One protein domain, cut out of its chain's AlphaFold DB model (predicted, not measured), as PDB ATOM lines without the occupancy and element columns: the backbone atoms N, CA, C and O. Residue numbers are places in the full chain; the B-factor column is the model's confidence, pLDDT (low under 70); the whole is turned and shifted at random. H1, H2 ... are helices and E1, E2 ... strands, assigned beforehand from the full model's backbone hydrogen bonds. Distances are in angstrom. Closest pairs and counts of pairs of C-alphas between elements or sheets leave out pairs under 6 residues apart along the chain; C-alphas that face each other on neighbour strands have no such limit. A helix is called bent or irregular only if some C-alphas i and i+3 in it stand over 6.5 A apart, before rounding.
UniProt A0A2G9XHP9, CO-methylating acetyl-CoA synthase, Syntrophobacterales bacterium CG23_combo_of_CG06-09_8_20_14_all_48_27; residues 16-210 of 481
ATOM      1  N   GLY A  16     153.230 111.056 164.115       94.62
ATOM      2  CA  GLY A  16     154.391 111.409 163.296       94.62
ATOM      3  C   GLY A  16     155.151 112.637 163.800       94.62
ATOM      4  O   GLY A  16     154.656 113.415 164.620       94.62
ATOM      5  N   LYS A  17     156.366 112.820 163.281       97.06
ATOM      6  CA  LYS A  17     157.159 114.047 163.415       97.06
ATOM      7  C   LYS A  17     156.678 115.046 162.356       97.06
ATOM      8  O   LYS A  17     156.631 114.713 161.173       97.06
ATOM      9  N   PHE A  18     156.311 116.254 162.780       97.19
ATOM     10  CA  PHE A  18     155.880 117.323 161.879       97.19
ATOM     11  C   PHE A  18     157.047 118.232 161.505       97.19
ATOM     12  O   PHE A  18     157.829 118.647 162.359       97.19
ATOM     13  N   HIS A  19     157.101 118.582 160.228       97.94
ATOM     14  CA  HIS A  19     158.071 119.483 159.637       97.94
ATOM     15  C   HIS A  19     157.349 120.506 158.757       97.94
ATOM     16  O   HIS A  19     156.277 120.232 158.214       97.94
ATOM     17  N   GLN A  20     157.956 121.677 158.609       97.62
ATOM     18  CA  GLN A  20     157.501 122.732 157.714       97.62
ATOM     19  C   GLN A  20     158.647 123.054 156.759       97.62
ATOM     20  O   GLN A  20     159.702 123.514 157.193       97.62
ATOM     21  N   LEU A  21     158.448 122.773 155.478       97.50
ATOM     22  CA  LEU A  21     159.362 123.162 154.413       97.50
ATOM     23  C   LEU A  21     159.235 124.661 154.128       97.50
ATOM     24  O   LEU A  21     158.174 125.255 154.359       97.50
ATOM     25  N   ASP A  22     160.305 125.251 153.593       95.69
ATOM     26  CA  ASP A  22     160.229 126.586 153.005       95.69
ATOM     27  C   ASP A  22     159.299 126.540 151.782       95.69
ATOM     28  O   ASP A  22     159.360 125.627 150.952       95.69
ATOM     29  N   THR A  23     158.383 127.499 151.725       96.12
ATOM     30  CA  THR A  23     157.342 127.579 150.692       96.12
ATOM     31  C   THR A  23     157.707 128.563 149.585       96.12
ATOM     32  O   THR A  23     157.077 128.542 148.531       96.12
ATOM     33  N   ASP A  24     158.762 129.355 149.792       95.75
ATOM     34  CA  ASP A  24     159.341 130.272 148.817       95.75
ATOM     35  C   ASP A  24     159.830 129.513 147.570       95.75
ATOM     36  O   ASP A  24     160.635 128.578 147.658       95.75
ATOM     37  N   LEU A  25     159.329 129.909 146.396       93.19
ATOM     38  CA  LEU A  25     159.608 129.231 145.127       93.19
ATOM     39  C   LEU A  25     161.088 129.323 144.732       93.19
ATOM     40  O   LEU A  25     161.627 128.384 144.145       93.19
ATOM     41  N   ASP A  26     161.778 130.394 145.129       93.88
ATOM     42  CA  ASP A  26     163.210 130.563 144.859       93.88
ATOM     43  C   ASP A  26     164.085 129.649 145.735       93.88
ATOM     44  O   ASP A  26     165.289 129.512 145.514       93.88
ATOM     45  N   LYS A  27     163.483 128.990 146.734       94.62
ATOM     46  CA  LYS A  27     164.169 128.126 147.701       94.62
ATOM     47  C   LYS A  27     163.712 126.675 147.659       94.62
ATOM     48  O   LYS A  27     164.096 125.902 148.537       94.62
ATOM     49  N   LEU A  28     162.967 126.267 146.627       93.12
ATOM     50  CA  LEU A  28     162.491 124.884 146.473       93.12
ATOM     51  C   LEU A  28     163.602 123.843 146.673       93.12
ATOM     52  O   LEU A  28     163.381 122.823 147.325       93.12
ATOM     53  N   PHE A  29     164.804 124.128 146.167       94.69
ATOM     54  CA  PHE A  29     165.964 123.239 146.247       94.69
ATOM     55  C   PHE A  29     167.061 123.707 147.220       94.69
ATOM     56  O   PHE A  29     168.153 123.143 147.222       94.69
ATOM     57  N   ALA A  30     166.802 124.725 148.048       95.25
ATOM     58  CA  ALA A  30     167.794 125.232 148.995       95.25
ATOM     59  C   ALA A  30     168.204 124.145 150.005       95.25
ATOM     60  O   ALA A  30     167.349 123.430 150.536       95.25
ATOM     61  N   GLY A  31     169.508 124.021 150.278       94.38
ATOM     62  CA  GLY A  31     170.052 123.014 151.198       94.38
ATOM     63  C   GLY A  31     170.208 121.611 150.595       94.38
ATOM     64  O   GLY A  31     170.465 120.651 151.332       94.38
ATOM     65  N   LEU A  32     170.024 121.474 149.276       95.81
ATOM     66  CA  LEU A  32     170.199 120.230 148.517       95.81
ATOM     67  C   LEU A  32     171.410 120.282 147.573       95.81
ATOM     68  O   LEU A  32     171.555 119.423 146.710       95.81
ATOM     69  N   GLU A  33     172.296 121.269 147.729       94.31
ATOM     70  CA  GLU A  33     173.453 121.491 146.850       94.31
ATOM     71  C   GLU A  33     174.471 120.342 146.910       94.31
ATOM     72  O   GLU A  33     175.282 120.164 146.000       94.31
ATOM     73  N   ASP A  34     174.432 119.556 147.988       94.50
ATOM     74  CA  ASP A  34     175.279 118.393 148.202       94.50
ATOM     75  C   ASP A  34     174.748 117.120 147.533       94.50
ATOM     76  O   ASP A  34     175.464 116.121 147.519       94.50
ATOM     77  N   VAL A  35     173.540 117.125 146.960       95.62
ATOM     78  CA  VAL A  35     172.913 115.966 146.312       95.62
ATOM     79  C   VAL A  35     172.612 116.278 144.857       95.62
ATOM     80  O   VAL A  35     172.013 117.289 144.504       95.62
ATOM     81  N   GLY A  36     173.001 115.363 143.980       95.31
ATOM     82  CA  GLY A  36     172.668 115.462 142.578       95.31
ATOM     83  C   GLY A  36     171.176 115.354 142.287       95.31
ATOM     84  O   GLY A  36     170.561 114.350 142.636       95.31
ATOM     85  N   ILE A  37     170.617 116.330 141.567       94.31
ATOM     86  CA  ILE A  37     169.227 116.307 141.098       94.31
ATOM     87  C   ILE A  37     169.196 116.593 139.592       94.31
ATOM     88  O   ILE A  37     169.809 117.545 139.114       94.31
ATOM     89  N   GLY A  38     168.509 115.746 138.830       91.62
ATOM     90  CA  GLY A  38     168.309 115.888 137.392       91.62
ATOM     91  C   GLY A  38     168.196 114.555 136.639       91.62
ATOM     92  O   GLY A  38     168.504 113.487 137.172       91.62
ATOM     93  N   PRO A  39     167.826 114.601 135.347       86.62
ATOM     94  CA  PRO A  39     167.517 113.411 134.548       86.62
ATOM     95  C   PRO A  39     168.700 112.447 134.370       86.62
ATOM     96  O   PRO A  39     168.500 111.268 134.095       86.62
ATOM     97  N   ARG A  40     169.940 112.911 134.571       88.56
ATOM     98  CA  ARG A  40     171.145 112.069 134.481       88.56
ATOM     99  C   ARG A  40     171.210 110.961 135.538       88.56
ATOM    100  O   ARG A  40     172.000 110.037 135.385       88.56
ATOM    101  N   TYR A  41     170.449 111.097 136.625       91.44
ATOM    102  CA  TYR A  41     170.483 110.175 137.761       91.44
ATOM    103  C   TYR A  41     169.478 109.029 137.654       91.44
ATOM    104  O   TYR A  41     169.496 108.136 138.498       91.44
ATOM    105  N   VAL A  42     168.659 109.008 136.598       86.62
ATOM    106  CA  VAL A  42     167.733 107.907 136.336       86.62
ATOM    107  C   VAL A  42     168.521 106.611 136.163       86.62
ATOM    108  O   VAL A  42     169.313 106.463 135.233       86.62
ATOM    109  N   GLY A  43     168.283 105.645 137.047       75.44
ATOM    110  CA  GLY A  43     168.974 104.366 137.010       75.44
ATOM    111  C   GLY A  43     168.438 103.357 138.019       75.44
ATOM    112  O   GLY A  43     167.617 103.665 138.880       75.44
ATOM    113  N   GLU A  44     168.909 102.117 137.897       78.50
ATOM    114  CA  GLU A  44     168.572 101.038 138.825       78.50
ATOM    115  C   GLU A  44     169.681 100.848 139.867       78.50
ATOM    116  O   GLU A  44     170.859 100.720 139.529       78.50
ATOM    117  N   ILE A  45     169.289 100.740 141.139       89.25
ATOM    118  CA  ILE A  45     170.192 100.366 142.233       89.25
ATOM    119  C   ILE A  45     170.230  98.844 142.356       89.25
ATOM    120  O   ILE A  45     169.217  98.203 142.664       89.25
ATOM    121  N   ARG A  46     171.414  98.262 142.142       85.56
ATOM    122  CA  ARG A  46     171.623  96.810 142.125       85.56
ATOM    123  C   ARG A  46     171.841  96.232 143.523       85.56
ATOM    124  O   ARG A  46     172.147  96.933 144.489       85.56
ATOM    125  N   LYS A  47     171.750  94.901 143.609       85.56
ATOM    126  CA  LYS A  47     172.053  94.139 144.828       85.56
ATOM    127  C   LYS A  47     173.455  94.434 145.344       85.56
ATOM    128  O   LYS A  47     174.416  94.418 144.585       85.56
ATOM    129  N   GLY A  48     173.536  94.716 146.644       90.38
ATOM    130  CA  GLY A  48     174.754  95.129 147.340       90.38
ATOM    131  C   GLY A  48     174.976  96.646 147.392       90.38
ATOM    132  O   GLY A  48     175.730  97.096 148.256       90.38
ATOM    133  N   GLN A  49     174.303  97.435 146.542       94.75
ATOM    134  CA  GLN A  49     174.460  98.897 146.491       94.75
ATOM    135  C   GLN A  49     173.449  99.658 147.359       94.75
ATOM    136  O   GLN A  49     173.749 100.768 147.798       94.75
ATOM    137  N   TRP A  50     172.261  99.099 147.608       95.75
ATOM    138  CA  TRP A  50     171.233  99.777 148.400       95.75
ATOM    139  C   TRP A  50     171.567  99.784 149.897       95.75
ATOM    140  O   TRP A  50     172.065  98.805 150.449       95.75
ATOM    141  N   TYR A  51     171.272 100.898 150.558       96.94
ATOM    142  CA  TYR A  51     171.235 101.035 152.008       96.94
ATOM    143  C   TYR A  51     169.879 100.625 152.571       96.94
ATOM    144  O   TYR A  51     169.830  99.930 153.572       96.94
ATOM    145  N   ALA A  52     168.785 101.029 151.930       96.44
ATOM    146  CA  ALA A  52     167.440 100.633 152.321       96.44
ATOM    147  C   ALA A  52     166.582 100.371 151.081       96.44
ATOM    148  O   ALA A  52     166.837 100.906 149.998       96.44
ATOM    149  N   GLU A  53     165.576  99.523 151.260       95.38
ATOM    150  CA  GLU A  53     164.629  99.102 150.231       95.38
ATOM    151  C   GLU A  53     163.201  99.252 150.768       95.38
ATOM    152  O   GLU A  53     162.828  98.558 151.711       95.38
ATOM    153  N   LEU A  54     162.386 100.132 150.186       95.88
ATOM    154  CA  LEU A  54     160.997 100.305 150.610       95.88
ATOM    155  C   LEU A  54     160.022  99.660 149.621       95.88
ATOM    156  O   LEU A  54     160.151  99.836 148.411       95.88
ATOM    157  N   GLY A  55     159.033  98.929 150.131       94.94
ATOM    158  CA  GLY A  55     158.043  98.225 149.315       94.94
ATOM    159  C   GLY A  55     158.601  97.002 148.582       94.94
ATOM    160  O   GLY A  55     159.463  96.282 149.092       94.94
ATOM    161  N   GLY A  56     158.082  96.733 147.384       90.38
ATOM    162  CA  GLY A  56     158.485  95.574 146.588       90.38
ATOM    163  C   GLY A  56     158.062  94.212 147.180       90.38
ATOM    164  O   GLY A  56     157.124  94.131 147.981       90.38
ATOM    165  N   PRO A  57     158.734  93.110 146.793       87.31
ATOM    166  CA  PRO A  57     158.249  91.743 147.020       87.31
ATOM    167  C   PRO A  57     158.189  91.314 148.484       87.31
ATOM    168  O   PRO A  57     157.299  90.560 148.864       87.31
ATOM    169  N   LYS A  58     159.103  91.807 149.330       90.25
ATOM    170  CA  LYS A  58     159.111  91.487 150.771       90.25
ATOM    171  C   LYS A  58     157.875  92.012 151.502       90.25
ATOM    172  O   LYS A  58     157.559  91.522 152.582       90.25
ATOM    173  N   HIS A  59     157.184  92.976 150.896       92.75
ATOM    174  CA  HIS A  59     155.999  93.636 151.436       92.75
ATOM    175  C   HIS A  59     154.783  93.466 150.523       92.75
ATOM    176  O   HIS A  59     153.907  94.326 150.499       92.75
ATOM    177  N   GLU A  60     154.746  92.363 149.766       89.69
ATOM    178  CA  GLU A  60     153.609  91.956 148.925       89.69
ATOM    179  C   GLU A  60     153.172  93.012 147.898       89.69
ATOM    180  O   GLU A  60     152.018  93.011 147.490       89.69
ATOM    181  N   TYR A  61     154.074  93.910 147.478       88.75
ATOM    182  CA  TYR A  61     153.756  94.980 146.526       88.75
ATOM    183  C   TYR A  61     152.531  95.816 146.941       88.75
ATOM    184  O   TYR A  61     151.637  96.033 146.133       88.75
ATOM    185  N   LYS A  62     152.494  96.252 148.209       91.69
ATOM    186  CA  LYS A  62     151.408  97.082 148.777       91.69
ATOM    187  C   LYS A  62     151.801  98.530 149.078       91.69
ATOM    188  O   LYS A  62     151.013  99.280 149.645       91.69
ATOM    189  N   SER A  63     153.048  98.905 148.803       95.69
ATOM    190  CA  SER A  63     153.541 100.256 149.080       95.69
ATOM    191  C   SER A  63     153.211 101.210 147.946       95.69
ATOM    192  O   SER A  63     153.283 100.829 146.782       95.69
ATOM    193  N   TYR A  64     152.888 102.454 148.281       95.69
ATOM    194  CA  TYR A  64     152.348 103.378 147.295       95.69
ATOM    195  C   TYR A  64     152.739 104.836 147.508       95.69
ATOM    196  O   TYR A  64     153.096 105.263 148.607       95.69
ATOM    197  N   ILE A  65     152.612 105.602 146.428       95.25
ATOM    198  CA  ILE A  65     152.577 107.061 146.430       95.25
ATOM    199  C   ILE A  65     151.222 107.435 145.836       95.25
ATOM    200  O   ILE A  65     150.895 106.982 144.747       95.25
ATOM    201  N   PHE A  66     150.426 108.206 146.566       94.44
ATOM    202  CA  PHE A  66     149.107 108.645 146.137       94.44
ATOM    203  C   PHE A  66     149.009 110.159 146.262       94.44
ATOM    204  O   PHE A  66     149.296 110.720 147.322       94.44
ATOM    205  N   VAL A  67     148.603 110.804 145.173       94.38
ATOM    206  CA  VAL A  67     148.343 112.242 145.118       94.38
ATOM    207  C   VAL A  67     146.843 112.462 144.999       94.38
ATOM    208  O   VAL A  67     146.192 111.800 144.200       94.38
ATOM    209  N   GLU A  68     146.298 113.412 145.751       93.25
ATOM    210  CA  GLU A  68     144.934 113.906 145.564       93.25
ATOM    211  C   GLU A  68     144.909 115.428 145.412       93.25
ATOM    212  O   GLU A  68     145.663 116.145 146.073       93.25
ATOM    213  N   VAL A  69     144.012 115.920 144.552       93.75
ATOM    214  CA  VAL A  69     143.760 117.352 144.371       93.75
ATOM    215  C   VAL A  69     142.650 117.779 145.328       93.75
ATOM    216  O   VAL A  69     141.502 117.339 145.224       93.75
ATOM    217  N   ALA A  70     142.986 118.637 146.285       94.31
ATOM    218  CA  ALA A  70     142.023 119.204 147.211       94.31
ATOM    219  C   ALA A  70     141.095 120.201 146.503       94.31
ATOM    220  O   ALA A  70     141.497 120.897 145.572       94.31
ATOM    221  N   LYS A  71     139.848 120.314 146.976       91.69
ATOM    222  CA  LYS A  71     138.872 121.255 146.401       91.69
ATOM    223  C   LYS A  71     139.026 122.668 146.954       91.69
ATOM    224  O   LYS A  71     138.816 123.628 146.219       91.69
ATOM    225  N   ASN A  72     139.415 122.799 148.222       94.44
ATOM    226  CA  ASN A  72     139.583 124.091 148.885       94.44
ATOM    227  C   ASN A  72     141.014 124.274 149.395       94.44
ATOM    228  O   ASN A  72     141.678 123.317 149.796       94.44
ATOM    229  N   SER A  73     141.468 125.527 149.416       95.62
ATOM    230  CA  SER A  73     142.841 125.888 149.784       95.62
ATOM    231  C   SER A  73     143.160 125.589 151.250       95.62
ATOM    232  O   SER A  73     144.317 125.372 151.602       95.62
ATOM    233  N   GLU A  74     142.144 125.594 152.112       94.88
ATOM    234  CA  GLU A  74     142.231 125.351 153.553       94.88
ATOM    235  C   GLU A  74     142.415 123.866 153.895       94.88
ATOM    236  O   GLU A  74     142.742 123.533 155.032       94.88
ATOM    237  N   GLU A  75     142.205 122.964 152.931       94.31
ATOM    238  CA  GLU A  75     142.402 121.521 153.114       94.31
ATOM    239  C   GLU A  75     143.875 121.103 152.987       94.31
ATOM    240  O   GLU A  75     144.192 119.942 153.258       94.31
ATOM    241  N   VAL A  76     144.748 122.035 152.577       96.75
ATOM    242  CA  VAL A  76     146.179 121.812 152.341       96.75
ATOM    243  C   VAL A  76     147.006 122.884 153.045       96.75
ATOM    244  O   VAL A  76     146.894 124.081 152.759       96.75
ATOM    245  N   VAL A  77     147.885 122.449 153.945       97.25
ATOM    246  CA  VAL A  77     148.895 123.305 154.573       97.25
ATOM    247  C   VAL A  77     150.187 123.178 153.773       97.25
ATOM    248  O   VAL A  77     150.901 122.184 153.891       97.25
ATOM    249  N   ASP A  78     150.481 124.174 152.934       97.81
ATOM    250  CA  ASP A  78     151.646 124.111 152.046       97.81
ATOM    251  C   ASP A  78     152.960 123.935 152.812       97.81
ATOM    252  O   ASP A  78     153.199 124.577 153.835       97.81
ATOM    253  N   GLY A  79     153.808 123.044 152.307       97.81
ATOM    254  CA  GLY A  79     155.109 122.715 152.871       97.81
ATOM    255  C   GLY A  79     155.046 121.865 154.142       97.81
ATOM    256  O   GLY A  79     156.102 121.465 154.634       97.81
ATOM    257  N   ARG A  80     153.860 121.547 154.678       98.44
ATOM    258  CA  ARG A  80     153.752 120.668 155.846       98.44
ATOM    259  C   ARG A  80     154.076 119.228 155.446       98.44
ATOM    260  O   ARG A  80     153.499 118.669 154.513       98.44
ATOM    261  N   VAL A  81     155.003 118.625 156.185       98.50
ATOM    262  CA  VAL A  81     155.402 117.226 156.034       98.50
ATOM    263  C   VAL A  81     155.245 116.519 157.373       98.50
ATOM    264  O   VAL A  81     155.784 116.966 158.382       98.50
ATOM    265  N   GLU A  82     154.531 115.400 157.391       98.06
ATOM    266  CA  GLU A  82     154.439 114.519 158.554       98.06
ATOM    267  C   GLU A  82     155.126 113.190 158.249       98.06
ATOM    268  O   GLU A  82     154.717 112.478 157.332       98.06
ATOM    269  N   ILE A  83     156.158 112.851 159.023       98.25
ATOM    270  CA  ILE A  83     156.910 111.598 158.889       98.25
ATOM    271  C   ILE A  83     156.533 110.670 160.042       98.25
ATOM    272  O   ILE A  83     156.779 110.976 161.210       98.25
ATOM    273  N   ILE A  84     155.946 109.520 159.719       98.19
ATOM    274  CA  ILE A  84     155.590 108.467 160.672       98.19
ATOM    275  C   ILE A  84     156.565 107.305 160.494       98.19
ATOM    276  O   ILE A  84     156.637 106.708 159.420       98.19
ATOM    277  N   GLY A  85     157.280 106.965 161.564       96.88
ATOM    278  CA  GLY A  85     158.328 105.948 161.558       96.88
ATOM    279  C   GLY A  85     159.731 106.526 161.751       96.88
ATOM    280  O   GLY A  85     159.870 107.716 162.051       96.88
ATOM    281  N   PRO A  86     160.765 105.677 161.651       96.25
ATOM    282  CA  PRO A  86     162.149 106.089 161.838       96.25
ATOM    283  C   PRO A  86     162.647 106.956 160.676       96.25
ATOM    284  O   PRO A  86     162.236 106.779 159.525       96.25
ATOM    285  N   GLU A  87     163.580 107.856 160.969       94.62
ATOM    286  CA  GLU A  87     164.365 108.555 159.953       94.62
ATOM    287  C   GLU A  87     165.355 107.620 159.243       94.62
ATOM    288  O   GLU A  87     165.661 106.517 159.704       94.62
ATOM    289  N   LEU A  88     165.846 108.044 158.076       94.94
ATOM    290  CA  LEU A  88     166.718 107.218 157.232       94.94
ATOM    291  C   LEU A  88     168.031 106.822 157.936       94.94
ATOM    292  O   LEU A  88     168.595 105.761 157.655       94.94
ATOM    293  N   ASP A  89     168.544 107.656 158.840       94.44
ATOM    294  CA  ASP A  89     169.766 107.395 159.598       94.44
ATOM    295  C   ASP A  89     169.579 106.483 160.814       94.44
ATOM    296  O   ASP A  89     170.551 105.857 161.238       94.44
ATOM    297  N   GLU A  90     168.346 106.343 161.296       95.31
ATOM    298  CA  GLU A  90     167.945 105.424 162.364       95.31
ATOM    299  C   GLU A  90     167.791 103.974 161.853       95.31
ATOM    300  O   GLU A  90     167.741 103.031 162.646       95.31
ATOM    301  N   LEU A  91     167.744 103.762 160.531       95.56
ATOM    302  CA  LEU A  91     167.655 102.431 159.927       95.56
ATOM    303  C   LEU A  91     169.004 101.709 159.916       95.56
ATOM    304  O   LEU A  91     170.028 102.292 159.569       95.56
ATOM    305  N   ALA A  92     169.000 100.399 160.166       95.69
ATOM    306  CA  ALA A  92     170.165  99.557 159.907       95.69
ATOM    307  C   ALA A  92     170.413  99.399 158.386       95.69
ATOM    308  O   ALA A  92     169.454  99.409 157.606       95.69
ATOM    309  N   PRO A  93     171.665  99.199 157.932       94.88
ATOM    310  CA  PRO A  93     171.945  98.900 156.531       94.88
ATOM    311  C   PRO A  93     171.187  97.666 156.026       94.88
ATOM    312  O   PRO A  93     171.034  96.673 156.728       94.88
ATOM    313  N   GLU A  94     170.757  97.736 154.773       94.38
ATOM    314  CA  GLU A  94     169.968  96.737 154.043       94.38
ATOM    315  C   GLU A  94     168.584  96.437 154.646       94.38
ATOM    316  O   GLU A  94     167.963  95.418 154.332       94.38
ATOM    317  N   THR A  95     168.062  97.366 155.454       95.31
ATOM    318  CA  THR A  95     166.689  97.313 155.967       95.31
ATOM    319  C   THR A  95     165.676  97.348 154.823       95.31
ATOM    320  O   THR A  95     165.830  98.099 153.856       95.31
ATOM    321  N   SER A  96     164.612  96.549 154.956       96.12
ATOM    322  CA  SER A  96     163.474  96.580 154.042       96.12
ATOM    323  C   SER A  96     162.162  96.808 154.781       96.12
ATOM    324  O   SER A  96     161.836  96.036 155.681       96.12
ATOM    325  N   LEU A  97     161.402  97.835 154.385       97.31
ATOM    326  CA  LEU A  97     160.164  98.250 155.061       97.31
ATOM    327  C   LEU A  97     159.035  98.567 154.065       97.31
ATOM    328  O   LEU A  97     159.309  99.065 152.976       97.31
ATOM    329  N   PRO A  98     157.764  98.321 154.406       97.50
ATOM    330  CA  PRO A  98     156.642  98.858 153.652       97.50
ATOM    331  C   PRO A  98     156.531 100.368 153.884       97.50
ATOM    332  O   PRO A  98     156.854 100.869 154.967       97.50
ATOM    333  N   PHE A  99     156.054 101.096 152.877       97.62
ATOM    334  CA  PHE A  99     155.860 102.540 152.979       97.62
ATOM    335  C   PHE A  99     154.574 103.010 152.301       97.62
ATOM    336  O   PHE A  99     154.018 102.323 151.445       97.62
ATOM    337  N   ALA A 100     154.124 104.200 152.680       97.50
ATOM    338  CA  ALA A 100     153.060 104.918 151.997       97.50
ATOM    339  C   ALA A 100     153.367 106.418 151.997       97.50
ATOM    340  O   ALA A 100     153.729 106.975 153.033       97.50
ATOM    341  N   ALA A 101     153.185 107.074 150.857       96.81
ATOM    342  CA  ALA A 101     153.200 108.524 150.751       96.81
ATOM    343  C   ALA A 101     151.832 108.995 150.265       96.81
ATOM    344  O   ALA A 101     151.445 108.700 149.139       96.81
ATOM    345  N   HIS A 102     151.098 109.715 151.106       97.00
ATOM    346  CA  HIS A 102     149.849 110.360 150.714       97.00
ATOM    347  C   HIS A 102     150.103 111.858 150.643       97.00
ATOM    348  O   HIS A 102     150.587 112.460 151.601       97.00
ATOM    349  N   ILE A 103     149.818 112.445 149.491       97.69
ATOM    350  CA  ILE A 103     150.133 113.825 149.163       97.69
ATOM    351  C   ILE A 103     148.838 114.535 148.803       97.69
ATOM    352  O   ILE A 103     148.112 114.093 147.915       97.69
ATOM    353  N   LYS A 104     148.570 115.653 149.467       97.56
ATOM    354  CA  LYS A 104     147.508 116.572 149.068       97.56
ATOM    355  C   LYS A 104     148.120 117.714 148.289       97.56
ATOM    356  O   LYS A 104     149.097 118.314 148.739       97.56
ATOM    357  N   THR A 105     147.529 118.033 147.151       97.94
ATOM    358  CA  THR A 105     147.915 119.188 146.350       97.94
ATOM    359  C   THR A 105     146.735 120.111 146.143       97.94
ATOM    360  O   THR A 105     145.576 119.701 146.195       97.94
ATOM    361  N   TRP A 106     147.017 121.391 145.954       97.94
ATOM    362  CA  TRP A 106     145.994 122.372 145.633       97.94
ATOM    363  C   TRP A 106     146.568 123.452 144.729       97.94
ATOM    364  O   TRP A 106     147.725 123.849 144.862       97.94
ATOM    365  N   GLY A 107     145.721 123.952 143.845       97.00
ATOM    366  CA  GLY A 107     145.926 125.176 143.097       97.00
ATOM    367  C   GLY A 107     144.579 125.646 142.564       97.00
ATOM    368  O   GLY A 107     143.704 124.816 142.299       97.00
ATOM    369  N   PRO A 108     144.370 126.959 142.394       96.06
ATOM    370  CA  PRO A 108     143.078 127.508 141.988       96.06
ATOM    371  C   PRO A 108     142.642 127.029 140.596       96.06
ATOM    372  O   PRO A 108     141.454 127.039 140.284       96.06
ATOM    373  N   GLN A 109     143.601 126.612 139.766       93.69
ATOM    374  CA  GLN A 109     143.393 126.148 138.395       93.69
ATOM    375  C   GLN A 109     143.837 124.693 138.192       93.69
ATOM    376  O   GLN A 109     144.019 124.282 137.052       93.69
ATOM    377  N   LEU A 110     144.040 123.916 139.263       94.56
ATOM    378  CA  LEU A 110     144.486 122.525 139.173       94.56
ATOM    379  C   LEU A 110     143.275 121.578 139.032       94.56
ATOM    380  O   LEU A 110     142.586 121.340 140.025       94.56
ATOM    381  N   PRO A 111     142.974 121.035 137.836       90.56
ATOM    382  CA  PRO A 111     141.917 120.040 137.673       90.56
ATOM    383  C   PRO A 111     142.349 118.654 138.170       90.56
ATOM    384  O   PRO A 111     143.530 118.305 138.144       90.56
ATOM    385  N   ASP A 112     141.366 117.814 138.510       88.31
ATOM    386  CA  ASP A 112     141.596 116.409 138.889       88.31
ATOM    387  C   ASP A 112     142.274 115.597 137.767       88.31
ATOM    388  O   ASP A 112     142.963 114.622 138.047       88.31
ATOM    389  N   ASP A 113     142.112 115.992 136.500       87.00
ATOM    390  CA  ASP A 113     142.665 115.272 135.341       87.00
ATOM    391  C   ASP A 113     144.204 115.359 135.249       87.00
ATOM    392  O   ASP A 113     144.840 114.559 134.557       87.00
ATOM    393  N   LEU A 114     144.819 116.296 135.985       89.62
ATOM    394  CA  LEU A 114     146.274 116.411 136.127       89.62
ATOM    395  C   LEU A 114     146.827 115.640 137.331       89.62
ATOM    396  O   LEU A 114     148.031 115.684 137.567       89.62
ATOM    397  N   LEU A 115     146.000 114.909 138.082       89.38
ATOM    398  CA  LEU A 115     146.444 114.161 139.262       89.38
ATOM    399  C   LEU A 115     147.593 113.199 138.938       89.38
ATOM    400  O   LEU A 115     148.617 113.227 139.613       89.38
ATOM    401  N   GLU A 116     147.466 112.411 137.868       87.81
ATOM    402  CA  GLU A 116     148.511 111.476 137.423       87.81
ATOM    403  C   GLU A 116     149.793 112.219 136.971       87.81
ATOM    404  O   GLU A 116     150.909 111.723 137.155       87.81
ATOM    405  N   PHE A 117     149.668 113.448 136.448       89.25
ATOM    406  CA  PHE A 117     150.811 114.299 136.097       89.25
ATOM    407  C   PHE A 117     151.539 114.831 137.336       89.25
ATOM    408  O   PHE A 117     152.768 114.804 137.402       89.25
ATOM    409  N   VAL A 118     150.792 115.258 138.352       93.50
ATOM    410  CA  VAL A 118     151.364 115.694 139.629       93.50
ATOM    411  C   VAL A 118     151.989 114.505 140.371       93.50
ATOM    412  O   VAL A 118     153.111 114.615 140.863       93.50
ATOM    413  N   GLU A 119     151.349 113.330 140.368       92.81
ATOM    414  CA  GLU A 119     151.936 112.080 140.879       92.81
ATOM    415  C   GLU A 119     153.258 111.753 140.180       92.81
ATOM    416  O   GLU A 119     154.245 111.406 140.839       92.81
ATOM    417  N   ARG A 120     153.333 111.950 138.857       89.00
ATOM    418  CA  ARG A 120     154.591 111.797 138.121       89.00
ATOM    419  C   ARG A 120     155.677 112.736 138.645       89.00
ATOM    420  O   ARG A 120     156.818 112.292 138.733       89.00
ATOM    421  N   GLY A 121     155.354 113.971 139.027       92.06
ATOM    422  CA  GLY A 121     156.302 114.899 139.651       92.06
ATOM    423  C   GLY A 121     156.866 114.364 140.970       92.06
ATOM    424  O   GLY A 121     158.080 114.374 141.178       92.06
ATOM    425  N   ALA A 122     156.017 113.790 141.825       94.38
ATOM    426  CA  ALA A 122     156.464 113.146 143.062       94.38
ATOM    427  C   ALA A 122     157.403 111.958 142.782       94.38
ATOM    428  O   ALA A 122     158.466 111.835 143.388       94.38
ATOM    429  N   VAL A 123     157.044 111.110 141.814       92.38
ATOM    430  CA  VAL A 123     157.842 109.951 141.373       92.38
ATOM    431  C   VAL A 123     159.177 110.381 140.751       92.38
ATOM    432  O   VAL A 123     160.216 109.776 141.034       92.38
ATOM    433  N   MET A 124     159.182 111.445 139.944       90.62
ATOM    434  CA  MET A 124     160.400 112.040 139.386       90.62
ATOM    435  C   MET A 124     161.353 112.519 140.475       90.62
ATOM    436  O   MET A 124     162.559 112.396 140.291       90.62
ATOM    437  N   GLY A 125     160.842 112.968 141.624       94.12
ATOM    438  CA  GLY A 125     161.675 113.295 142.777       94.12
ATOM    439  C   GLY A 125     162.617 112.154 143.175       94.12
ATOM    440  O   GLY A 125     163.783 112.397 143.465       94.12
ATOM    441  N   PHE A 126     162.177 110.898 143.082       94.25
ATOM    442  CA  PHE A 126     163.054 109.742 143.294       94.25
ATOM    443  C   PHE A 126     163.938 109.458 142.085       94.25
ATOM    444  O   PHE A 126     165.140 109.278 142.230       94.25
ATOM    445  N   LEU A 127     163.352 109.411 140.888       91.56
ATOM    446  CA  LEU A 127     164.068 109.003 139.675       91.56
ATOM    447  C   LEU A 127     165.175 109.983 139.266       91.56
ATOM    448  O   LEU A 127     166.150 109.569 138.648       91.56
ATOM    449  N   PHE A 128     165.026 111.269 139.575       93.94
ATOM    450  CA  PHE A 128     165.992 112.316 139.242       93.94
ATOM    451  C   PHE A 128     166.980 112.597 140.368       93.94
ATOM    452  O   PHE A 128     167.872 113.417 140.178       93.94
ATOM    453  N   THR A 129     166.877 111.927 141.514       96.12
ATOM    454  CA  THR A 129     167.814 112.142 142.618       96.12
ATOM    455  C   THR A 129     168.914 111.095 142.597       96.12
ATOM    456  O   THR A 129     168.666 109.891 142.542       96.12
ATOM    457  N   GLU A 130     170.155 111.564 142.671       95.50
ATOM    458  CA  GLU A 130     171.353 110.745 142.792       95.50
ATOM    459  C   GLU A 130     171.179 109.639 143.836       95.50
ATOM    460  O   GLU A 130     170.800 109.892 144.976       95.50
ATOM    461  N   GLY A 131     171.494 108.398 143.464       95.06
ATOM    462  CA  GLY A 131     171.483 107.281 144.405       95.06
ATOM    463  C   GLY A 131     170.092 106.859 144.880       95.06
ATOM    464  O   GLY A 131     170.012 106.116 145.856       95.06
ATOM    465  N   TRP A 132     169.023 107.270 144.195       95.88
ATOM    466  CA  TRP A 132     167.676 106.731 144.364       95.88
ATOM    467  C   TRP A 132     167.238 105.957 143.123       95.88
ATOM    468  O   TRP A 132     167.639 106.249 142.002       95.88
ATOM    469  N   GLY A 133     166.426 104.928 143.336       92.25
ATOM    470  CA  GLY A 133     165.801 104.165 142.266       92.25
ATOM    471  C   GLY A 133     164.374 103.825 142.650       92.25
ATOM    472  O   GLY A 133     164.122 103.435 143.789       92.25
ATOM    473  N   LEU A 134     163.452 103.958 141.703       90.69
ATOM    474  CA  LEU A 134     162.042 103.643 141.886       90.69
ATOM    475  C   LEU A 134     161.551 102.838 140.683       90.69
ATOM    476  O   LEU A 134     161.803 103.198 139.534       90.69
ATOM    477  N   VAL A 135     160.837 101.753 140.950       86.25
ATOM    478  CA  VAL A 135     160.056 101.025 139.947       86.25
ATOM    479  C   VAL A 135     158.667 100.728 140.497       86.25
ATOM    480  O   VAL A 135     158.458 100.744 141.708       86.25
ATOM    481  N   GLY A 136     157.737 100.420 139.600       85.38
ATOM    482  CA  GLY A 136     156.335 100.229 139.949       85.38
ATOM    483  C   GLY A 136     155.509 101.501 139.781       85.38
ATOM    484  O   GLY A 136     156.026 102.565 139.435       85.38
ATOM    485  N   ALA A 137     154.213 101.343 139.984       84.06
ATOM    486  CA  ALA A 137     153.171 102.337 139.867       84.06
ATOM    487  C   ALA A 137     152.072 102.041 140.892       84.06
ATOM    488  O   ALA A 137     151.846 100.888 141.271       84.06
ATOM    489  N   ARG A 138     151.370 103.091 141.328       86.06
ATOM    490  CA  ARG A 138     150.226 103.005 142.243       86.06
ATOM    491  C   ARG A 138     150.521 102.135 143.468       86.06
ATOM    492  O   ARG A 138     151.270 102.550 144.345       86.06
ATOM    493  N   THR A 139     149.961 100.930 143.524       86.75
ATOM    494  CA  THR A 139     149.984 100.034 144.686       86.75
ATOM    495  C   THR A 139     151.296  99.278 144.867       86.75
ATOM    496  O   THR A 139     151.545  98.766 145.955       86.75
ATOM    497  N   ASN A 140     152.128  99.200 143.824       87.38
ATOM    498  CA  ASN A 140     153.277  98.298 143.762       87.38
ATOM    499  C   ASN A 140     154.637  99.023 143.775       87.38
ATOM    500  O   ASN A 140     155.645  98.455 143.340       87.38
ATOM    501  N   MET A 141     154.682 100.253 144.300       91.19
ATOM    502  CA  MET A 141     155.897 101.066 144.350       91.19
ATOM    503  C   MET A 141     157.024 100.343 145.095       91.19
ATOM    504  O   MET A 141     156.856  99.802 146.195       91.19
ATOM    505  N   TRP A 142     158.206 100.363 144.488       93.31
ATOM    506  CA  TRP A 142     159.411  99.748 145.011       93.31
ATOM    507  C   TRP A 142     160.582 100.712 144.898       93.31
ATOM    508  O   TRP A 142     161.062 101.025 143.807       93.31
ATOM    509  N   LEU A 143     161.032 101.179 146.056       94.50
ATOM    510  CA  LEU A 143     162.043 102.206 146.198       94.50
ATOM    511  C   LEU A 143     163.342 101.625 146.744       94.50
ATOM    512  O   LEU A 143     163.339 100.772 147.632       94.50
ATOM    513  N   ARG A 144     164.471 102.144 146.274       96.06
ATOM    514  CA  ARG A 144     165.791 101.901 146.854       96.06
ATOM    515  C   ARG A 144     166.547 103.213 147.010       96.06
ATOM    516  O   ARG A 144     166.460 104.085 146.150       96.06
ATOM    517  N   VAL A 145     167.340 103.298 148.074       96.81
ATOM    518  CA  VAL A 145     168.329 104.362 148.310       96.81
ATOM    519  C   VAL A 145     169.709 103.734 148.448       96.81
ATOM    520  O   VAL A 145     169.843 102.685 149.077       96.81
ATOM    521  N   SER A 146     170.734 104.321 147.837       97.06
ATOM    522  CA  SER A 146     172.090 103.773 147.802       97.06
ATOM    523  C   SER A 146     172.860 104.032 149.101       97.06
ATOM    524  O   SER A 146     172.622 105.009 149.813       97.06
ATOM    525  N   LYS A 147     173.842 103.170 149.393       96.56
ATOM    526  CA  LYS A 147     174.817 103.371 150.484       96.56
ATOM    527  C   LYS A 147     175.613 104.668 150.319       96.56
ATOM    528  O   LYS A 147     176.002 105.267 151.314       96.56
ATOM    529  N   GLU A 148     175.833 105.092 149.077       95.31
ATOM    530  CA  GLU A 148     176.631 106.267 148.719       95.31
ATOM    531  C   GLU A 148     175.910 107.591 148.996       95.31
ATOM    532  O   GLU A 148     176.517 108.516 149.534       95.31
ATOM    533  N   VAL A 149     174.618 107.696 148.661       95.75
ATOM    534  CA  VAL A 149     173.865 108.945 148.871       95.75
ATOM    535  C   VAL A 149     173.311 109.059 150.290       95.75
ATOM    536  O   VAL A 149     173.084 110.167 150.770       95.75
ATOM    537  N   LYS A 150     173.132 107.932 151.001       96.06
ATOM    538  CA  LYS A 150     172.524 107.901 152.343       96.06
ATOM    539  C   LYS A 150     173.046 108.979 153.306       96.06
ATOM    540  O   LYS A 150     172.208 109.599 153.949       96.06
ATOM    541  N   PRO A 151     174.362 109.244 153.443       96.19
ATOM    542  CA  PRO A 151     174.857 110.245 154.396       96.19
ATOM    543  C   PRO A 151     174.375 111.679 154.128       96.19
ATOM    544  O   PRO A 151     174.459 112.515 155.019       96.19
ATOM    545  N   ARG A 152     173.895 111.961 152.911       96.38
ATOM    546  CA  ARG A 152     173.442 113.280 152.451       96.38
ATOM    547  C   ARG A 152     171.918 113.397 152.366       96.38
ATOM    548  O   ARG A 152     171.408 114.458 152.016       96.38
ATOM    549  N   MET A 153     171.189 112.324 152.682       96.56
ATOM    550  CA  MET A 153     169.743 112.214 152.488       96.56
ATOM    551  C   MET A 153     168.988 111.956 153.792       96.56
ATOM    552  O   MET A 153     169.491 111.312 154.708       96.56
ATOM    553  N   SER A 154     167.736 112.408 153.824       96.69
ATOM    554  CA  SER A 154     166.725 112.102 154.842       96.69
ATOM    555  C   SER A 154     165.352 111.969 154.182       96.69
ATOM    556  O   SER A 154     165.190 112.360 153.015       96.69
ATOM    557  N   TRP A 155     164.347 111.461 154.904       96.50
ATOM    558  CA  TRP A 155     162.975 111.458 154.380       96.50
ATOM    559  C   TRP A 155     162.458 112.880 154.165       96.50
ATOM    560  O   TRP A 155     161.776 113.133 153.174       96.50
ATOM    561  N   LEU A 156     162.849 113.830 155.024       97.06
ATOM    562  CA  LEU A 156     162.489 115.238 154.860       97.06
ATOM    563  C   LEU A 156     163.096 115.864 153.593       97.06
ATOM    564  O   LEU A 156     162.370 116.515 152.843       97.06
ATOM    565  N   LYS A 157     164.391 115.634 153.312       97.38
ATOM    566  CA  LYS A 157     165.021 116.098 152.059       97.38
ATOM    567  C   LYS A 157     164.310 115.502 150.844       97.38
ATOM    568  O   LYS A 157     164.063 116.203 149.870       97.38
ATOM    569  N   MET A 158     163.929 114.225 150.902       97.56
ATOM    570  CA  MET A 158     163.176 113.607 149.811       97.56
ATOM    571  C   MET A 158     161.773 114.210 149.651       97.56
ATOM    572  O   MET A 158     161.375 114.517 148.533       97.56
ATOM    573  N   ALA A 159     161.047 114.472 150.739       97.75
ATOM    574  CA  ALA A 159     159.758 115.163 150.679       97.75
ATOM    575  C   ALA A 159     159.883 116.573 150.061       97.75
ATOM    576  O   ALA A 159     159.044 116.964 149.246       97.75
ATOM    577  N   GLN A 160     160.962 117.305 150.374       98.00
ATOM    578  CA  GLN A 160     161.288 118.585 149.735       98.00
ATOM    579  C   GLN A 160     161.504 118.424 148.226       98.00
ATOM    580  O   GLN A 160     160.904 119.157 147.444       98.00
ATOM    581  N   ILE A 161     162.297 117.433 147.808       97.69
ATOM    582  CA  ILE A 161     162.548 117.137 146.391       97.69
ATOM    583  C   ILE A 161     161.252 116.758 145.665       97.69
ATOM    584  O   ILE A 161     161.016 117.239 144.557       97.69
ATOM    585  N   MET A 162     160.398 115.928 146.270       97.31
ATOM    586  CA  MET A 162     159.093 115.566 145.712       97.31
ATOM    587  C   MET A 162     158.219 116.810 145.513       97.31
ATOM    588  O   MET A 162     157.686 116.999 144.421       97.31
ATOM    589  N   ARG A 163     158.109 117.689 146.526       97.25
ATOM    590  CA  ARG A 163     157.377 118.968 146.426       97.25
ATOM    591  C   ARG A 163     157.929 119.837 145.301       97.25
ATOM    592  O   ARG A 163     157.165 120.296 144.457       97.25
ATOM    593  N   ALA A 164     159.244 120.020 145.265       96.75
ATOM    594  CA  ALA A 164     159.907 120.834 144.261       96.75
ATOM    595  C   ALA A 164     159.666 120.306 142.839       96.75
ATOM    596  O   ALA A 164     159.346 121.090 141.949       96.75
ATOM    597  N   ASN A 165     159.743 118.987 142.626       95.56
ATOM    598  CA  ASN A 165     159.465 118.383 141.323       95.56
ATOM    599  C   ASN A 165     157.983 118.485 140.937       95.56
ATOM    600  O   ASN A 165     157.704 118.773 139.781       95.56
ATOM    601  N   MET A 166     157.037 118.304 141.865       96.06
ATOM    602  CA  MET A 166     155.604 118.485 141.578       96.06
ATOM    603  C   MET A 166     155.283 119.904 141.100       96.06
ATOM    604  O   MET A 166     154.612 120.057 140.085       96.06
ATOM    605  N   ILE A 167     155.806 120.921 141.793       95.38
ATOM    606  CA  ILE A 167     155.600 122.338 141.446       95.38
ATOM    607  C   ILE A 167     156.323 122.695 140.140       95.38
ATOM    608  O   ILE A 167     155.752 123.350 139.274       95.38
ATOM    609  N   SER A 168     157.567 122.235 139.970       91.81
ATOM    610  CA  SER A 168     158.349 122.522 138.756       91.81
ATOM    611  C   SER A 168     157.747 121.869 137.514       91.81
ATOM    612  O   SER A 168     157.813 122.433 136.427       91.81
ATOM    613  N   LEU A 169     157.181 120.669 137.670       89.50
ATOM    614  CA  LEU A 169     156.581 119.910 136.579       89.50
ATOM    615  C   LEU A 169     155.184 120.430 136.225       89.50
ATOM    616  O   LEU A 169     154.853 120.543 135.049       89.50
ATOM    617  N   CYS A 170     154.366 120.746 137.231       91.94
ATOM    618  CA  CYS A 170     153.022 121.273 137.049       91.94
ATOM    619  C   CYS A 170     152.889 122.617 137.784       91.94
ATOM    620  O   CYS A 170     152.488 122.635 138.950       91.94
ATOM    621  N   PRO A 171     153.151 123.751 137.105       89.06
ATOM    622  CA  PRO A 171     153.076 125.085 137.711       89.06
ATOM    623  C   PRO A 171     151.688 125.484 138.235       89.06
ATOM    624  O   PRO A 171     151.556 126.501 138.907       89.06
ATOM    625  N   LEU A 172     150.644 124.701 137.931       94.75
ATOM    626  CA  LEU A 172     149.299 124.877 138.486       94.75
ATOM    627  C   LEU A 172     149.191 124.398 139.944       94.75
ATOM    628  O   LEU A 172     148.182 124.661 140.592       94.75
ATOM    629  N   VAL A 173     150.195 123.682 140.457       97.00
ATOM    630  CA  VAL A 173     150.282 123.274 141.863       97.00
ATOM    631  C   VAL A 173     150.864 124.425 142.682       97.00
ATOM    632  O   VAL A 173     152.034 124.763 142.536       97.00
ATOM    633  N   GLU A 174     150.068 124.985 143.593       96.50
ATOM    634  CA  GLU A 174     150.501 126.074 144.484       96.50
ATOM    635  C   GLU A 174     150.794 125.597 145.909       96.50
ATOM    636  O   GLU A 174     151.639 126.169 146.591       96.50
ATOM    637  N   LYS A 175     150.097 124.554 146.377       98.06
ATOM    638  CA  LYS A 175     150.289 123.986 147.715       98.06
ATOM    639  C   LYS A 175     150.506 122.489 147.654       98.06
ATOM    640  O   LYS A 175     149.800 121.786 146.934       98.06
ATOM    641  N   VAL A 176     151.428 122.006 148.479       98.38
ATOM    642  CA  VAL A 176     151.707 120.581 148.654       98.38
ATOM    643  C   VAL A 176     151.842 120.268 150.136       98.38
ATOM    644  O   VAL A 176     152.653 120.875 150.833       98.38
ATOM    645  N   GLU A 177     151.104 119.264 150.594       98.38
ATOM    646  CA  GLU A 177     151.223 118.691 151.929       98.38
ATOM    647  C   GLU A 177     151.514 117.191 151.814       98.38
ATOM    648  O   GLU A 177     150.848 116.488 151.052       98.38
ATOM    649  N   ILE A 178     152.511 116.686 152.546       98.44
ATOM    650  CA  ILE A 178     152.986 115.300 152.415       98.44
ATOM    651  C   ILE A 178     152.856 114.566 153.744       98.44
ATOM    652  O   ILE A 178     153.383 114.990 154.770       98.44
ATOM    653  N   LYS A 179     152.232 113.393 153.705       97.75
ATOM    654  CA  LYS A 179     152.253 112.421 154.792       97.75
ATOM    655  C   LYS A 179     153.045 111.195 154.360       97.75
ATOM    656  O   LYS A 179     152.623 110.462 153.467       97.75
ATOM    657  N   TRP A 180     154.185 110.982 155.001       97.44
ATOM    658  CA  TRP A 180     155.143 109.930 154.687       97.44
ATOM    659  C   TRP A 180     155.180 108.892 155.808       97.44
ATOM    660  O   TRP A 180     155.496 109.210 156.951       97.44
ATOM    661  N   VAL A 181     154.859 107.640 155.495       98.00
ATOM    662  CA  VAL A 181     154.832 106.529 156.452       98.00
ATOM    663  C   VAL A 181     155.896 105.513 156.072       98.00
ATOM    664  O   VAL A 181     155.825 104.919 154.999       98.00
ATOM    665  N   VAL A 182     156.846 105.272 156.973       97.44
ATOM    666  CA  VAL A 182     157.829 104.184 156.903       97.44
ATOM    667  C   VAL A 182     157.496 103.203 158.020       97.44
ATOM    668  O   VAL A 182     157.823 103.418 159.187       97.44
ATOM    669  N   ALA A 183     156.772 102.139 157.685       97.00
ATOM    670  CA  ALA A 183     156.109 101.318 158.689       97.00
ATOM    671  C   ALA A 183     157.010 100.174 159.175       97.00
ATOM    672  O   ALA A 183     157.052  99.095 158.586       97.00
ATOM    673  N   THR A 184     157.713 100.384 160.288       96.44
ATOM    674  CA  THR A 184     158.351  99.290 161.042       96.44
ATOM    675  C   THR A 184     157.298  98.416 161.731       96.44
ATOM    676  O   THR A 184     156.145  98.847 161.855       96.44
ATOM    677  N   PRO A 185     157.644  97.208 162.215       94.94
ATOM    678  CA  PRO A 185     156.718  96.396 163.004       94.94
ATOM    679  C   PRO A 185     156.070  97.162 164.171       94.94
ATOM    680  O   PRO A 185     154.873  97.022 164.402       94.94
ATOM    681  N   GLU A 186     156.819  98.038 164.847       94.12
ATOM    682  CA  GLU A 186     156.344  98.857 165.976       94.12
ATOM    683  C   GLU A 186     155.342  99.939 165.544       94.12
ATOM    684  O   GLU A 186     154.469 100.333 166.315       94.12
ATOM    685  N   VAL A 187     155.449 100.401 164.299       93.94
ATOM    686  CA  VAL A 187     154.559 101.394 163.676       93.94
ATOM    687  C   VAL A 187     153.360 100.707 162.999       93.94
ATOM    688  O   VAL A 187     152.477 101.372 162.474       93.94
ATOM    689  N   GLY A 188     153.271  99.373 163.046       95.19
ATOM    690  CA  GLY A 188     152.173  98.577 162.480       95.19
ATOM    691  C   GLY A 188     152.514  97.865 161.168       95.19
ATOM    692  O   GLY A 188     151.683  97.126 160.638       95.19
ATOM    693  N   GLY A 189     153.734  98.044 160.658       95.44
ATOM    694  CA  GLY A 189     154.287  97.279 159.547       95.44
ATOM    695  C   GLY A 189     153.442  97.308 158.274       95.44
ATOM    696  O   GLY A 189     152.742  98.270 157.954       95.44
ATOM    697  N   LYS A 190     153.497  96.196 157.541       95.56
ATOM    698  CA  LYS A 190     152.744  95.987 156.297       95.56
ATOM    699  C   LYS A 190     151.231  96.095 156.507       95.56
ATOM    700  O   LYS A 190     150.531  96.547 155.605       95.56
ATOM    701  N   ASP A 191     150.726  95.710 157.676       95.81
ATOM    702  CA  ASP A 191     149.289  95.716 157.963       95.81
ATOM    703  C   ASP A 191     148.739  97.140 158.066       95.81
ATOM    704  O   ASP A 191     147.633  97.400 157.593       95.81
ATOM    705  N   LEU A 192     149.514  98.082 158.619       96.75
ATOM    706  CA  LEU A 192     149.150  99.500 158.595       96.75
ATOM    707  C   LEU A 192     149.041 100.007 157.153       96.75
ATOM    708  O   LEU A 192     148.013 100.566 156.779       96.75
ATOM    709  N   VAL A 193     150.079  99.775 156.343       97.19
ATOM    710  CA  VAL A 193     150.113 100.218 154.940       97.19
ATOM    711  C   VAL A 193     148.980  99.583 154.130       97.19
ATOM    712  O   VAL A 193     148.349 100.275 153.340       97.19
ATOM    713  N   SER A 194     148.661  98.310 154.386       95.62
ATOM    714  CA  SER A 194     147.541  97.607 153.741       95.62
ATOM    715  C   SER A 194     146.201  98.277 154.052       95.62
ATOM    716  O   SER A 194     145.449  98.580 153.139       95.62
ATOM    717  N   LYS A 195     145.930  98.601 155.322       95.75
ATOM    718  CA  LYS A 195     144.686  99.292 155.696       95.75
ATOM    719  C   LYS A 195     144.598 100.695 155.103       95.75
ATOM    720  O   LYS A 195     143.523 101.143 154.729       95.75
ATOM    721  N   MET A 196     145.723 101.415 155.042       96.38
ATOM    722  CA  MET A 196     145.750 102.727 154.393       96.38
ATOM    723  C   MET A 196     145.455 102.593 152.896       96.38
ATOM    724  O   MET A 196     144.740 103.419 152.339       96.38
ATOM    725  N   LEU A 197     146.004 101.559 152.254       95.50
ATOM    726  CA  LEU A 197     145.761 101.249 150.851       95.50
ATOM    727  C   LEU A 197     144.277 100.939 150.582       95.50
ATOM    728  O   LEU A 197     143.755 101.422 149.582       95.50
ATOM    729  N   ASP A 198     143.581 100.245 151.488       94.88
ATOM    730  CA  ASP A 198     142.141  99.953 151.360       94.88
ATOM    731  C   ASP A 198     141.274 101.227 151.222       94.88
ATOM    732  O   ASP A 198     140.246 101.202 150.550       94.88
ATOM    733  N   GLU A 199     141.688 102.367 151.797       93.38
ATOM    734  CA  GLU A 199     140.996 103.660 151.613       93.38
ATOM    735  C   GLU A 199     141.380 104.393 150.318       93.38
ATOM    736  O   GLU A 199     140.643 105.264 149.851       93.38
ATOM    737  N   VAL A 200     142.543 104.077 149.749       93.31
ATOM    738  CA  VAL A 200     143.062 104.718 148.533       93.31
ATOM    739  C   VAL A 200     142.583 103.991 147.276       93.31
ATOM    740  O   VAL A 200     142.273 104.647 146.282       93.31
ATOM    741  N   LEU A 201     142.459 102.662 147.317       92.12
ATOM    742  CA  LEU A 201     142.031 101.841 146.179       92.12
ATOM    743  C   LEU A 201     140.735 102.347 145.514       92.12
ATOM    744  O   LEU A 201     140.774 102.590 144.305       92.12
ATOM    745  N   PRO A 202     139.640 102.644 146.249       91.75
ATOM    746  CA  PRO A 202     138.413 103.154 145.633       91.75
ATOM    747  C   PRO A 202     138.595 104.502 144.919       91.75
ATOM    748  O   PRO A 202     137.859 104.820 143.983       91.75
ATOM    749  N   LYS A 203     139.576 105.316 145.337       89.50
ATOM    750  CA  LYS A 203     139.881 106.595 144.682       89.50
ATOM    751  C   LYS A 203     140.545 106.373 143.323       89.50
ATOM    752  O   LYS A 203     140.154 107.027 142.358       89.50
ATOM    753  N   TRP A 204     141.494 105.438 143.217       88.38
ATOM    754  CA  TRP A 204     142.057 105.050 141.917       88.38
ATOM    755  C   TRP A 204     141.017 104.384 141.020       88.38
ATOM    756  O   TRP A 204     140.956 104.713 139.840       88.38
ATOM    757  N   GLU A 205     140.156 103.523 141.565       87.94
ATOM    758  CA  GLU A 205     139.065 102.910 140.797       87.94
ATOM    759  C   GLU A 205     138.131 103.965 140.190       87.94
ATOM    760  O   GLU A 205     137.736 103.849 139.032       87.94
ATOM    761  N   ALA A 206     137.821 105.037 140.928       86.56
ATOM    762  CA  ALA A 206     137.020 106.150 140.421       86.56
ATOM    763  C   ALA A 206     137.730 106.964 139.319       86.56
ATOM    764  O   ALA A 206     137.067 107.530 138.446       86.56
ATOM    765  N   ILE A 207     139.064 107.042 139.346       82.38
ATOM    766  CA  ILE A 207     139.862 107.648 138.268       82.38
ATOM    767  C   ILE A 207     139.820 106.738 137.034       82.38
ATOM    768  O   ILE A 207     139.443 107.186 135.953       82.38
ATOM    769  N   ASP A 208     140.102 105.447 137.205       82.31
ATOM    770  CA  ASP A 208     140.114 104.458 136.120       82.31
ATOM    771  C   ASP A 208     138.743 104.298 135.454       82.31
ATOM    772  O   ASP A 208     138.654 104.114 134.239       82.31
ATOM    773  N   ALA A 209     137.661 104.399 136.228       84.44
ATOM    774  CA  ALA A 209     136.298 104.310 135.722       84.44
ATOM    775  C   ALA A 209     135.975 105.395 134.685       84.44
ATOM    776  O   ALA A 209     135.149 105.148 133.810       84.44
ATOM    777  N   ARG A 210     136.626 106.568 134.745       80.25
ATOM    778  CA  ARG A 210     136.469 107.619 133.727       80.25
ATOM    779  C   ARG A 210     137.119 107.219 132.409       80.25
ATOM    780  O   ARG A 210     136.509 107.382 131.359       80.25
TER     781      ARG A 210
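Overview. This is residues 16 to 210 of the 481 residues of the protein "CO-methylating acetyl-CoA synthase" of Syntrophobacterales bacterium CG23_combo_of_CG06-09_8_20_14_all_48_27 (UniProt A0A2G9XHP9). What is the main picture? A five-stranded sheet, E1 E4 E9 E6 E3, is covered by H1 and H2 on one face and by H3a, an arm of the bent helix H3, on the other: three layers, with helices on both faces of a sheet. A smaller sheet, E5 E2 E8 E7, lies at one end of these strands, and E5 runs on into E6 at 56 degrees. What is it made of, and how large is it? The 195 printed residues, class mixed, have nine named strands and three named helices, in the order E1 E2 E3 E4 E5 E6 H1 E7 E8 H2 E9 H3; both sheets are mixed. The whole is compact, with a radius of gyration of the C-alphas of 15.7 A and spans of 45 by 38 by 30 A.

Arrangement. How do the larger sheet's strands pair? Edge strand E1, residues 17 to 20, is antiparallel to E4, residues 80 to 84, with N 17 to O 83 at 2.8 A. E4 is parallel to E9, residues 175 to 182, with N 84 to O 180 at 2.8 A. E9 is antiparallel to E6, residues 99 to 106, with N 179 to O 102 at 2.8 A, and E6 is parallel to edge strand E3, residues 64 to 69, with N 66 to O 101 at 2.8 A. And the smaller sheet's? E2, residues 50 to 55, is parallel to E5, residues 95 to 97, with N 55 to O 97 at 2.9 A, and antiparallel to E8, residues 142 to 146, with N 54 to O 143 at 2.8 A. E7, residues 132 to 135, and E8 form a hairpin, with N 144 to O 133 at 2.8 A. Where are H1 and H2? H1, residues 112 to 127, irregular with C-alphas 113 and 116 7.3 A apart, is on the larger sheet at a height of 8.4 A, its closest C-alphas to E3 being Glu 119 and Val 67, 5.6 A. H2, residues 155 to 169, is on the same face at 9.5 A, and touches H1 at a steep tilt of 50 degrees, opposite ways, closest C-alphas Gly 121 and Met 166, 4.1 A. Every O i to N i+4 pair is within hydrogen-bond range in H2, 9 of 12 in H1. And H3? By its hydrogen bonds one helix, residues 189 to 210, it is bent, C-alphas 199 and 202 being 6.5 A apart; its arms, H3a, residues 189 to 199, and H3b, residues 202 to 210, have 6 of 7 and 4 of 5 such pairs. H3a is on the opposite face at a height of 9.2 A, closest C-alphas to E6 Val 193 and Ala 100, 6.3 A; H3b is not on the sheet.

Along the chain. Where do the elements begin and end? E1 begins at C-alpha 17, (157.159, 114.047, 163.415), and H3b ends at C-alpha 210, (136.469, 107.619, 133.727). Which are long? H1 measures 23.7 A, E6 23.3 A, E9 23.1 A and H2 20.7 A.

Size, cuts and confidence. Is anything missing or long? The printed part has no cut; the long link, residues 21 to 49, joins E1 to E2. Is confidence low anywhere? The mean pLDDT of the printed part is 93.8, and no printed residue is under 70.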